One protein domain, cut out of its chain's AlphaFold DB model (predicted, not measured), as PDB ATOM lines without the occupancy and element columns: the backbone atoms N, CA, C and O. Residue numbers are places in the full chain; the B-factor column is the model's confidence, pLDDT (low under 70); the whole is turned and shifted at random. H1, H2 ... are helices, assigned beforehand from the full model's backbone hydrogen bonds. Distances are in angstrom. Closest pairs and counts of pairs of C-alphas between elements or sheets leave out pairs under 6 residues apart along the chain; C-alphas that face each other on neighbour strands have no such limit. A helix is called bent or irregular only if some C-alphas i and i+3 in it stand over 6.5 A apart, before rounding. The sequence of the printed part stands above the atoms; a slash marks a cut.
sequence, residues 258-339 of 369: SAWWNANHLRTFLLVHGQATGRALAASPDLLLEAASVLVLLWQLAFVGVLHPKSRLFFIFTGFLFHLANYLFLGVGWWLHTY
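Overview. This is residues 258 to 339 of the 369 residues of an uncharacterized protein of Thermonema lapsum (UniProt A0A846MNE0). Two long helices, H4 and H5, make a V-shaped hairpin, and a short hairpin, H2 and H3, stands across its wide end like the third side of a triangle. H1 sits at the corner of H2 and H4, and the tail after H5, residues 331 to 339, folds back beside H5. The printed part has 82 residues with five named helices, H1 to H5 in chain order, and no named strand; the class is all helix. It is compact, with a radius of gyration of the C-alphas of 13.5 A, and flat, spanning 39 by 30 by 16 A.

Along the chain. Find C-alpha 258 at (-57.541, -43.051, -3.494), where H1, residues 258 to 261, begins. H2 is residues 263 to 273, 15.9 A long, and H3 residues 276 to 282, 9.9 A. From C-alpha 286 at (-60.671, -28.473, -4.977), H4 runs 33.7 A to residue 307, with a kink of 39 degrees near residue 301; it is irregular, but only just, with C-alphas 301 and 304 6.9 A apart. H5, residues 312 to 330, runs 26.1 A to C-alpha 330 at (-46.051, -27.131, 5.433).

Arrangement. H1 touches residues 290 to 294 of H4, closest at the C-alphas of Trp 261 and Glu 290, 5.3 A. H2 and H3 form a hairpin, a shallow tilt of 17 degrees, opposite ways; the closest C-alphas, Arg 267 and Ala 282, are 4.9 A apart. H2 touches residues 286 to 293 of H4, about perpendicular at 81 degrees, closest at the C-alphas of Ala 263 and Glu 290, 4.9 A. H4 and H5 form a hairpin at a steep tilt of 39 degrees, opposite ways; H4 touches with residues 296 to 306 alone, and the closest C-alphas are Val 306 and Arg 312, 4.1 A. H3 touches residues 328 to 330 of H5, about perpendicular at 80 degrees, with the C-alphas of Gly 278 and Phe 329 closest at 4.0 A. Helix packing is mostly crossed, and H1 is apart from H3 and H5. In H2, H3 and H5 every O i to N i+4 pair is within hydrogen-bond range; in H4 14 of 18 are, and H1 is too short for such a pair.

Size, cuts and confidence. Look at Ala 283 and Pro 309 for the two C-alphas farthest apart, 38.9 A. The printed part has no cut, and the four links between helices are tight. Mean pLDDT of the printed part is 91.2; residues 333 to 336 are under 70.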
ATOM      1  N   SER A 258     -56.929 -44.158  -2.754       87.81
ATOM      2  CA  SER A 258     -57.541 -43.051  -3.494       87.81
ATOM      3  C   SER A 258     -57.786 -41.799  -2.649       87.81
ATOM      4  O   SER A 258     -57.985 -40.728  -3.217       87.81
ATOM      5  N   ALA A 259     -57.727 -41.877  -1.312       86.94
ATOM      6  CA  ALA A 259     -57.918 -40.709  -0.451       86.94
ATOM      7  C   ALA A 259     -56.808 -39.660  -0.628       86.94
ATOM      8  O   ALA A 259     -57.031 -38.482  -0.361       86.94
ATOM      9  N   TRP A 260     -55.638 -40.051  -1.149       85.06
ATOM     10  CA  TRP A 260     -54.597 -39.094  -1.536       85.06
ATOM     11  C   TRP A 260     -55.007 -38.177  -2.687       85.06
ATOM     12  O   TRP A 260     -54.430 -37.106  -2.827       85.06
ATOM     13  N   TRP A 261     -56.007 -38.546  -3.486       87.19
ATOM     14  CA  TRP A 261     -56.542 -37.702  -4.557       87.19
ATOM     15  C   TRP A 261     -57.707 -36.826  -4.100       87.19
ATOM     16  O   TRP A 261     -58.397 -36.259  -4.931       87.19
ATOM     17  N   ASN A 262     -57.940 -36.717  -2.792       90.75
ATOM     18  CA  ASN A 262     -59.019 -35.916  -2.233       90.75
ATOM     19  C   ASN A 262     -58.504 -34.530  -1.811       90.75
ATOM     20  O   ASN A 262     -57.570 -34.430  -1.008       90.75
ATOM     21  N   ALA A 263     -59.147 -33.461  -2.293       94.88
ATOM     22  CA  ALA A 263     -58.821 -32.080  -1.921       94.88
ATOM     23  C   ALA A 263     -58.792 -31.856  -0.400       94.88
ATOM     24  O   ALA A 263     -57.894 -31.189   0.120       94.88
ATOM     25  N   ASN A 264     -59.739 -32.456   0.332       95.38
ATOM     26  CA  ASN A 264     -59.831 -32.315   1.782       95.38
ATOM     27  C   ASN A 264     -58.623 -32.922   2.496       95.38
ATOM     28  O   ASN A 264     -58.206 -32.387   3.518       95.38
ATOM     29  N   HIS A 265     -58.017 -33.979   1.951       91.81
ATOM     30  CA  HIS A 265     -56.838 -34.595   2.555       91.81
ATOM     31  C   HIS A 265     -55.649 -33.623   2.575       91.81
ATOM     32  O   HIS A 265     -55.081 -33.354   3.636       91.81
ATOM     33  N   LEU A 266     -55.318 -33.023   1.425       93.12
ATOM     34  CA  LEU A 266     -54.257 -32.016   1.344       93.12
ATOM     35  C   LEU A 266     -54.616 -30.752   2.130       93.12
ATOM     36  O   LEU A 266     -53.766 -30.215   2.839       93.12
ATOM     37  N   ARG A 267     -55.877 -30.306   2.066       96.12
ATOM     38  CA  ARG A 267     -56.374 -29.166   2.848       96.12
ATOM     39  C   ARG A 267     -56.128 -29.370   4.342       96.12
ATOM     40  O   ARG A 267     -55.579 -28.479   4.985       96.12
ATOM     41  N   THR A 268     -56.460 -30.540   4.887       94.62
ATOM     42  CA  THR A 268     -56.193 -30.866   6.293       94.62
ATOM     43  C   THR A 268     -54.703 -30.779   6.609       94.62
ATOM     44  O   THR A 268     -54.342 -30.126   7.585       94.62
ATOM     45  N   PHE A 269     -53.822 -31.350   5.779       91.75
ATOM     46  CA  PHE A 269     -52.374 -31.243   6.003       91.75
ATOM     47  C   PHE A 269     -51.878 -29.794   6.017       91.75
ATOM     48  O   PHE A 269     -51.117 -29.425   6.913       91.75
ATOM     49  N   LEU A 270     -52.320 -28.972   5.064       95.38
ATOM     50  CA  LEU A 270     -51.942 -27.560   4.971       95.38
ATOM     51  C   LEU A 270     -52.412 -26.761   6.195       95.38
ATOM     52  O   LEU A 270     -51.651 -25.971   6.757       95.38
ATOM     53  N   LEU A 271     -53.653 -26.987   6.637       96.44
ATOM     54  CA  LEU A 271     -54.234 -26.288   7.785       96.44
ATOM     55  C   LEU A 271     -53.601 -26.718   9.113       96.44
ATOM     56  O   LEU A 271     -53.351 -25.859   9.954       96.44
ATOM     57  N   VAL A 272     -53.286 -28.007   9.281       95.56
ATOM     58  CA  VAL A 272     -52.619 -28.535  10.487       95.56
ATOM     59  C   VAL A 272     -51.224 -27.934  10.668       95.56
ATOM     60  O   VAL A 272     -50.836 -27.624  11.790       95.56
ATOM     61  N   HIS A 273     -50.476 -27.740   9.580       93.06
ATOM     62  CA  HIS A 273     -49.139 -27.145   9.653       93.06
ATOM     63  C   HIS A 273     -49.159 -25.616   9.774       93.06
ATOM     64  O   HIS A 273     -48.206 -25.022  10.275       93.06
ATOM     65  N   GLY A 274     -50.231 -24.961   9.321       93.50
ATOM     66  CA  GLY A 274     -50.490 -23.559   9.636       93.50
ATOM     67  C   GLY A 274     -49.502 -22.550   9.034       93.50
ATOM     68  O   GLY A 274     -49.379 -21.442   9.560       93.50
ATOM     69  N   GLN A 275     -48.816 -22.868   7.935       96.00
ATOM     70  CA  GLN A 275     -48.040 -21.860   7.205       96.00
ATOM     71  C   GLN A 275     -48.964 -20.876   6.481       96.00
ATOM     72  O   GLN A 275     -50.038 -21.250   6.010       96.00
ATOM     73  N   ALA A 276     -48.557 -19.608   6.370       96.50
ATOM     74  CA  ALA A 276     -49.384 -18.569   5.745       96.50
ATOM     75  C   ALA A 276     -49.713 -18.886   4.275       96.50
ATOM     76  O   ALA A 276     -50.873 -18.854   3.869       96.50
ATOM     77  N   THR A 277     -48.702 -19.271   3.500       96.31
ATOM     78  CA  THR A 277     -48.833 -19.752   2.114       96.31
ATOM     79  C   THR A 277     -49.607 -21.068   2.036       96.31
ATOM     80  O   THR A 277     -50.398 -21.252   1.115       96.31
ATOM     81  N   GLY A 278     -49.439 -21.967   3.013       96.94
ATOM     82  CA  GLY A 278     -50.212 -23.206   3.123       96.94
ATOM     83  C   GLY A 278     -51.710 -22.952   3.294       96.94
ATOM     84  O   GLY A 278     -52.520 -23.535   2.577       96.94
ATOM     85  N   ARG A 279     -52.089 -22.013   4.172       97.56
ATOM     86  CA  ARG A 279     -53.484 -21.571   4.345       97.56
ATOM     87  C   ARG A 279     -54.054 -20.922   3.085       97.56
ATOM     88  O   ARG A 279     -55.205 -21.177   2.751       97.56
ATOM     89  N   ALA A 280     -53.254 -20.120   2.380       97.44
ATOM     90  CA  ALA A 280     -53.672 -19.526   1.111       97.44
ATOM     91  C   ALA A 280     -53.956 -20.606   0.050       97.44
ATOM     92  O   ALA A 280     -54.990 -20.565  -0.613       97.44
ATOM     93  N   LEU A 281     -53.090 -21.620  -0.058       96.38
ATOM     94  CA  LEU A 281     -53.320 -22.758  -0.950       96.38
ATOM     95  C   LEU A 281     -54.551 -23.575  -0.523       96.38
ATOM     96  O   LEU A 281     -55.352 -23.946  -1.371       96.38
ATOM     97  N   ALA A 282     -54.755 -23.799   0.776       97.50
ATOM     98  CA  ALA A 282     -55.897 -24.547   1.313       97.50
ATOM     99  C   ALA A 282     -57.270 -23.933   0.963       97.50
ATOM    100  O   ALA A 282     -58.262 -24.665   0.889       97.50
ATOM    101  N   ALA A 283     -57.319 -22.615   0.732       97.69
ATOM    102  CA  ALA A 283     -58.504 -21.875   0.289       97.69
ATOM    103  C   ALA A 283     -58.741 -21.932  -1.234       97.69
ATOM    104  O   ALA A 283     -59.724 -21.382  -1.726       97.69
ATOM    105  N   SER A 284     -57.844 -22.569  -1.990       97.94
ATOM    106  CA  SER A 284     -57.976 -22.712  -3.441       97.94
ATOM    107  C   SER A 284     -59.056 -23.737  -3.827       97.94
ATOM    108  O   SER A 284     -59.427 -24.578  -2.999       97.94
ATOM    109  N   PRO A 285     -59.544 -23.707  -5.085       98.06
ATOM    110  CA  PRO A 285     -60.515 -24.679  -5.581       98.06
ATOM    111  C   PRO A 285     -60.030 -26.126  -5.440       98.06
ATOM    112  O   PRO A 285     -58.841 -26.404  -5.615       98.06
ATOM    113  N   ASP A 286     -60.965 -27.052  -5.209       97.56
ATOM    114  CA  ASP A 286     -60.671 -28.473  -4.977       97.56
ATOM    115  C   ASP A 286     -59.819 -29.083  -6.099       97.56
ATOM    116  O   ASP A 286     -58.816 -29.729  -5.813       97.56
ATOM    117  N   LEU A 287     -60.113 -28.757  -7.364       97.06
ATOM    118  CA  LEU A 287     -59.343 -29.231  -8.520       97.06
ATOM    119  C   LEU A 287     -57.839 -28.920  -8.413       97.06
ATOM    120  O   LEU A 287     -57.009 -29.742  -8.803       97.06
ATOM    121  N   LEU A 288     -57.465 -27.749  -7.882       96.50
ATOM    122  CA  LEU A 288     -56.056 -27.384  -7.714       96.50
ATOM    123  C   LEU A 288     -55.394 -28.227  -6.619       96.50
ATOM    124  O   LEU A 288     -54.250 -28.650  -6.780       96.50
ATOM    125  N   LEU A 289     -56.108 -28.479  -5.521       96.88
ATOM    126  CA  LEU A 289     -55.617 -29.294  -4.411       96.88
ATOM    127  C   LEU A 289     -55.463 -30.761  -4.821       96.88
ATOM    128  O   LEU A 289     -54.451 -31.383  -4.509       96.88
ATOM    129  N   GLU A 290     -56.421 -31.299  -5.570       95.69
ATOM    130  CA  GLU A 290     -56.348 -32.653  -6.124       95.69
ATOM    131  C   GLU A 290     -55.175 -32.785  -7.098       95.69
ATOM    132  O   GLU A 290     -54.355 -33.697  -6.963       95.69
ATOM    133  N   ALA A 291     -55.033 -31.830  -8.026       94.81
ATOM    134  CA  ALA A 291     -53.914 -31.794  -8.960       94.81
ATOM    135  C   ALA A 291     -52.566 -31.713  -8.228       94.81
ATOM    136  O   ALA A 291     -51.637 -32.441  -8.576       94.81
ATOM    137  N   ALA A 292     -52.454 -30.882  -7.188       93.56
ATOM    138  CA  ALA A 292     -51.248 -30.785  -6.373       93.56
ATOM    139  C   ALA A 292     -50.916 -32.119  -5.681       93.56
ATOM    140  O   ALA A 292     -49.770 -32.569  -5.749       93.56
ATOM    141  N   SER A 293     -51.902 -32.793  -5.083       93.19
ATOM    142  CA  SER A 293     -51.702 -34.108  -4.458       93.19
ATOM    143  C   SER A 293     -51.249 -35.174  -5.456       93.19
ATOM    144  O   SER A 293     -50.313 -35.931  -5.183       93.19
ATOM    145  N   VAL A 294     -51.871 -35.213  -6.639       92.88
ATOM    146  CA  VAL A 294     -51.480 -36.120  -7.726       92.88
ATOM    147  C   VAL A 294     -50.056 -35.815  -8.186       92.88
ATOM    148  O   VAL A 294     -49.256 -36.738  -8.329       92.88
ATOM    149  N   LEU A 295     -49.702 -34.542  -8.374       93.50
ATOM    150  CA  LEU A 295     -48.360 -34.135  -8.797       93.50
ATOM    151  C   LEU A 295     -47.287 -34.528  -7.779       93.50
ATOM    152  O   LEU A 295     -46.241 -35.035  -8.182       93.50
ATOM    153  N   VAL A 296     -47.545 -34.355  -6.478       92.12
ATOM    154  CA  VAL A 296     -46.643 -34.813  -5.404       92.12
ATOM    155  C   VAL A 296     -46.385 -36.311  -5.528       92.12
ATOM    156  O   VAL A 296     -45.233 -36.752  -5.501       92.12
ATOM    157  N   LEU A 297     -47.450 -37.092  -5.699       92.81
ATOM    158  CA  LEU A 297     -47.346 -38.537  -5.810       92.81
ATOM    159  C   LEU A 297     -46.601 -38.965  -7.081       92.81
ATOM    160  O   LEU A 297     -45.656 -39.755  -7.011       92.81
ATOM    161  N   LEU A 298     -47.007 -38.437  -8.238       93.88
ATOM    162  CA  LEU A 298     -46.385 -38.736  -9.526       93.88
ATOM    163  C   LEU A 298     -44.903 -38.379  -9.508       93.88
ATOM    164  O   LEU A 298     -44.083 -39.167  -9.972       93.88
ATOM    165  N   TRP A 299     -44.548 -37.230  -8.936       95.44
ATOM    166  CA  TRP A 299     -43.161 -36.808  -8.827       95.44
ATOM    167  C   TRP A 299     -42.339 -37.769  -7.955       95.44
ATOM    168  O   TRP A 299     -41.270 -38.203  -8.385       95.44
ATOM    169  N   GLN A 300     -42.847 -38.170  -6.782       94.12
ATOM    170  CA  GLN A 300     -42.158 -39.117  -5.891       94.12
ATOM    171  C   GLN A 300     -41.908 -40.475  -6.560       94.12
ATOM    172  O   GLN A 300     -40.799 -41.007  -6.485       94.12
ATOM    173  N   LEU A 301     -42.908 -41.012  -7.264       92.75
ATOM    174  CA  LEU A 301     -42.785 -42.274  -8.000       92.75
ATOM    175  C   LEU A 301     -41.862 -42.148  -9.220       92.75
ATOM    176  O   LEU A 301     -41.080 -43.054  -9.509       92.75
ATOM    177  N   ALA A 302     -41.917 -41.016  -9.925       95.00
ATOM    178  CA  ALA A 302     -41.095 -40.760 -11.102       95.00
ATOM    179  C   ALA A 302     -39.644 -40.398 -10.759       95.00
ATOM    180  O   ALA A 302     -38.791 -40.461 -11.647       95.00
ATOM    181  N   PHE A 303     -39.331 -40.059  -9.501       94.81
ATOM    182  CA  PHE A 303     -38.004 -39.584  -9.102       94.81
ATOM    183  C   PHE A 303     -36.878 -40.576  -9.419       94.81
ATOM    184  O   PHE A 303     -35.752 -40.153  -9.664       94.81
ATOM    185  N   VAL A 304     -37.162 -41.879  -9.544       92.56
ATOM    186  CA  VAL A 304     -36.197 -42.883 -10.046       92.56
ATOM    187  C   VAL A 304     -35.605 -42.527 -11.418       92.56
ATOM    188  O   VAL A 304     -34.472 -42.896 -11.735       92.56
ATOM    189  N   GLY A 305     -36.317 -41.722 -12.212       91.56
ATOM    190  CA  GLY A 305     -35.827 -41.142 -13.456       91.56
ATOM    191  C   GLY A 305     -34.581 -40.261 -13.291       91.56
ATOM    192  O   GLY A 305     -33.890 -40.015 -14.283       91.56
ATOM    193  N   VAL A 306     -34.221 -39.842 -12.070       92.88
ATOM    194  CA  VAL A 306     -32.960 -39.143 -11.759       92.88
ATOM    195  C   VAL A 306     -31.721 -39.983 -12.098       92.88
ATOM    196  O   VAL A 306     -30.668 -39.446 -12.461       92.88
ATOM    197  N   LEU A 307     -31.845 -41.315 -12.047       90.06
ATOM    198  CA  LEU A 307     -30.766 -42.245 -12.385       90.06
ATOM    199  C   LEU A 307     -30.412 -42.183 -13.875       90.06
ATOM    200  O   LEU A 307     -29.276 -42.468 -14.266       90.06
ATOM    201  N   HIS A 308     -31.358 -41.770 -14.722       86.69
ATOM    202  CA  HIS A 308     -31.128 -41.644 -16.150       86.69
ATOM    203  C   HIS A 308     -30.422 -40.311 -16.487       86.69
ATOM    204  O   HIS A 308     -30.926 -39.234 -16.158       86.69
ATOM    205  N   PRO A 309     -29.271 -40.328 -17.195       83.50
ATOM    206  CA  PRO A 309     -28.448 -39.130 -17.390       83.50
ATOM    207  C   PRO A 309     -29.155 -37.941 -18.054       83.50
ATOM    208  O   PRO A 309     -28.833 -36.802 -17.735       83.50
ATOM    209  N   LYS A 310     -30.108 -38.183 -18.970       84.50
ATOM    210  CA  LYS A 310     -30.808 -37.096 -19.688       84.50
ATOM    211  C   LYS A 310     -31.837 -36.364 -18.819       84.50
ATOM    212  O   LYS A 310     -32.118 -35.204 -19.079       84.50
ATOM    213  N   SER A 311     -32.401 -37.037 -17.822       89.56
ATOM    214  CA  SER A 311     -33.472 -36.521 -16.954       89.56
ATOM    215  C   SER A 311     -32.969 -36.124 -15.566       89.56
ATOM    216  O   SER A 311     -33.684 -35.463 -14.823       89.56
ATOM    217  N   ARG A 312     -31.728 -36.481 -15.220       91.44
ATOM    218  CA  ARG A 312     -31.103 -36.203 -13.924       91.44
ATOM    219  C   ARG A 312     -31.258 -34.759 -13.460       91.44
ATOM    220  O   ARG A 312     -31.730 -34.531 -12.354       91.44
ATOM    221  N   LEU A 313     -30.879 -33.792 -14.298       91.31
ATOM    222  CA  LEU A 313     -30.955 -32.372 -13.936       91.31
ATOM    223  C   LEU A 313     -32.397 -31.913 -13.706       91.31
ATOM    224  O   LEU A 313     -32.650 -31.185 -12.753       91.31
ATOM    225  N   PHE A 314     -33.336 -32.387 -14.529       94.38
ATOM    226  CA  PHE A 314     -34.758 -32.102 -14.353       94.38
ATOM    227  C   PHE A 314     -35.263 -32.606 -12.994       94.38
ATOM    228  O   PHE A 314     -35.892 -31.847 -12.260       94.38
ATOM    229  N   PHE A 315     -34.942 -33.847 -12.614       95.56
ATOM    230  CA  PHE A 315     -35.363 -34.403 -11.324       95.56
ATOM    231  C   PHE A 315     -34.667 -33.752 -10.127       95.56
ATOM    232  O   PHE A 315     -35.316 -33.521  -9.116       95.56
ATOM    233  N   ILE A 316     -33.383 -33.399 -10.232       93.62
ATOM    234  CA  ILE A 316     -32.679 -32.659  -9.172       93.62
ATOM    235  C   ILE A 316     -33.313 -31.280  -8.967       93.62
ATOM    236  O   ILE A 316     -33.591 -30.891  -7.836       93.62
ATOM    237  N   PHE A 317     -33.581 -30.551 -10.053       93.75
ATOM    238  CA  PHE A 317     -34.188 -29.226  -9.980       93.75
ATOM    239  C   PHE A 317     -35.621 -29.284  -9.442       93.75
ATOM    240  O   PHE A 317     -35.957 -28.584  -8.490       93.75
ATOM    241  N   THR A 318     -36.460 -30.160  -9.996       95.00
ATOM    242  CA  THR A 318     -37.834 -30.339  -9.500       95.00
ATOM    243  C   THR A 318     -37.866 -30.898  -8.083       95.00
ATOM    244  O   THR A 318     -38.764 -30.547  -7.330       95.00
ATOM    245  N   GLY A 319     -36.870 -31.685  -7.671       93.00
ATOM    246  CA  GLY A 319     -36.717 -32.130  -6.287       93.00
ATOM    247  C   GLY A 319     -36.348 -31.022  -5.322       93.00
ATOM    248  O   GLY A 319     -36.914 -30.946  -4.234       93.00
ATOM    249  N   PHE A 320     -35.477 -30.106  -5.739       91.75
ATOM    250  CA  PHE A 320     -35.226 -28.892  -4.974       91.75
ATOM    251  C   PHE A 320     -36.515 -28.076  -4.801       91.75
ATOM    252  O   PHE A 320     -36.853 -27.702  -3.679       91.75
ATOM    253  N   LEU A 321     -37.273 -27.864  -5.883       92.81
ATOM    254  CA  LEU A 321     -38.555 -27.156  -5.824       92.81
ATOM    255  C   LEU A 321     -39.599 -27.895  -4.979       92.81
ATOM    256  O   LEU A 321     -40.360 -27.248  -4.273       92.81
ATOM    257  N   PHE A 322     -39.620 -29.228  -5.012       92.56
ATOM    258  CA  PHE A 322     -40.501 -30.049  -4.184       92.56
ATOM    259  C   PHE A 322     -40.237 -29.826  -2.689       92.56
ATOM    260  O   PHE A 322     -41.173 -29.588  -1.928       92.56
ATOM    261  N   HIS A 323     -38.971 -29.843  -2.259       91.62
ATOM    262  CA  HIS A 323     -38.625 -29.570  -0.856       91.62
ATOM    263  C   HIS A 323     -38.867 -28.118  -0.464       91.62
ATOM    264  O   HIS A 323     -39.405 -27.861   0.611       91.62
ATOM    265  N   LEU A 324     -38.565 -27.173  -1.357       91.12
ATOM    266  CA  LEU A 324     -38.904 -25.770  -1.142       91.12
ATOM    267  C   LEU A 324     -40.420 -25.578  -0.983       91.12
ATOM    268  O   LEU A 324     -40.851 -24.858  -0.088       91.12
ATOM    269  N   ALA A 325     -41.231 -26.249  -1.803       92.31
ATOM    270  CA  ALA A 325     -42.684 -26.217  -1.696       92.31
ATOM    271  C   ALA A 325     -43.160 -26.800  -0.357       92.31
ATOM    272  O   ALA A 325     -43.967 -26.164   0.313       92.31
ATOM    273  N   ASN A 326     -42.627 -27.945   0.083       91.25
ATOM    274  CA  ASN A 326     -42.959 -28.500   1.402       91.25
ATOM    275  C   ASN A 326     -42.613 -27.525   2.531       91.25
ATOM    276  O   ASN A 326     -43.415 -27.341   3.445       91.25
ATOM    277  N   TYR A 327     -41.468 -26.849   2.451       91.06
ATOM    278  CA  TYR A 327     -41.116 -25.853   3.453       91.06
ATOM    279  C   TYR A 327     -42.086 -24.676   3.439       91.06
ATOM    280  O   TYR A 327     -42.600 -24.294   4.484       91.06
ATOM    281  N   LEU A 328     -42.362 -24.113   2.263       92.94
ATOM    282  CA  LEU A 328     -43.248 -22.962   2.157       92.94
ATOM    283  C   LEU A 328     -44.655 -23.325   2.639       92.94
ATOM    284  O   LEU A 328     -45.211 -22.604   3.453       92.94
ATOM    285  N   PHE A 329     -45.230 -24.434   2.175       94.56
ATOM    286  CA  PHE A 329     -46.632 -24.765   2.434       94.56
ATOM    287  C   PHE A 329     -46.876 -25.509   3.751       94.56
ATOM    288  O   PHE A 329     -47.951 -25.365   4.328       94.56
ATOM    289  N   LEU A 330     -45.910 -26.294   4.233       92.38
ATOM    290  CA  LEU A 330     -46.051 -27.131   5.433       92.38
ATOM    291  C   LEU A 330     -45.052 -26.763   6.538       92.38
ATOM    292  O   LEU A 330     -45.186 -27.234   7.660       92.38
ATOM    293  N   GLY A 331     -44.039 -25.939   6.273       88.31
ATOM    294  CA  GLY A 331     -42.993 -25.645   7.258       88.31
ATOM    295  C   GLY A 331     -42.090 -26.847   7.540       88.31
ATOM    296  O   GLY A 331     -41.394 -26.866   8.551       88.31
ATOM    297  N   VAL A 332     -42.105 -27.856   6.663       83.12
ATOM    298  CA  VAL A 332     -41.327 -29.095   6.782       83.12
ATOM    299  C   VAL A 332     -40.358 -29.171   5.610       83.12
ATOM    300  O   VAL A 332     -40.759 -28.922   4.478       83.12
ATOM    301  N   GLY A 333     -39.099 -29.554   5.827       65.31
ATOM    302  CA  GLY A 333     -38.185 -29.778   4.701       65.31
ATOM    303  C   GLY A 333     -37.379 -28.552   4.254       65.31
ATOM    304  O   GLY A 333     -37.152 -28.395   3.059       65.31
ATOM    305  N   TRP A 334     -36.941 -27.676   5.171       68.31
ATOM    306  CA  TRP A 334     -36.064 -26.533   4.841       68.31
ATOM    307  C   TRP A 334     -34.701 -26.936   4.237       68.31
ATOM    308  O   TRP A 334     -34.330 -28.105   4.219       68.31
ATOM    309  N   TRP A 335     -33.904 -25.945   3.817       65.88
ATOM    310  CA  TRP A 335     -32.525 -26.067   3.312       65.88
ATOM    311  C   TRP A 335     -31.586 -26.914   4.191       65.88
ATOM    312  O   TRP A 335     -30.622 -27.482   3.683       65.88
ATOM    313  N   LEU A 336     -31.865 -27.029   5.491       65.94
ATOM    314  CA  LEU A 336     -31.093 -27.861   6.421       65.94
ATOM    315  C   LEU A 336     -31.483 -29.349   6.386       65.94
ATOM    316  O   LEU A 336     -30.810 -30.163   7.009       65.94
ATOM    317  N   HIS A 337     -32.537 -29.737   5.663       71.06
ATOM    318  CA  HIS A 337     -32.949 -31.138   5.574       71.06
ATOM    319  C   HIS A 337     -32.045 -31.962   4.664       71.06
ATOM    320  O   HIS A 337     -31.445 -31.465   3.702       71.06
ATOM    321  N   THR A 338     -32.015 -33.277   4.929       73.00
ATOM    322  CA  THR A 338     -30.958 -34.109   4.357       73.00
ATOM    323  C   THR A 338     -31.018 -34.355   2.856       73.00
ATOM    324  O   THR A 338     -30.044 -34.715   2.193       73.00
ATOM    325  N   TYR A 339     -32.195 -34.133   2.296       82.06
ATOM    326  CA  TYR A 339     -32.528 -34.535   0.946       82.06
ATOM    327  C   TYR A 339     -31.786 -33.733  -0.122       82.06
ATOM    328  O   TYR A 339     -31.260 -34.314  -1.070       82.06
TER     329      TYR A 339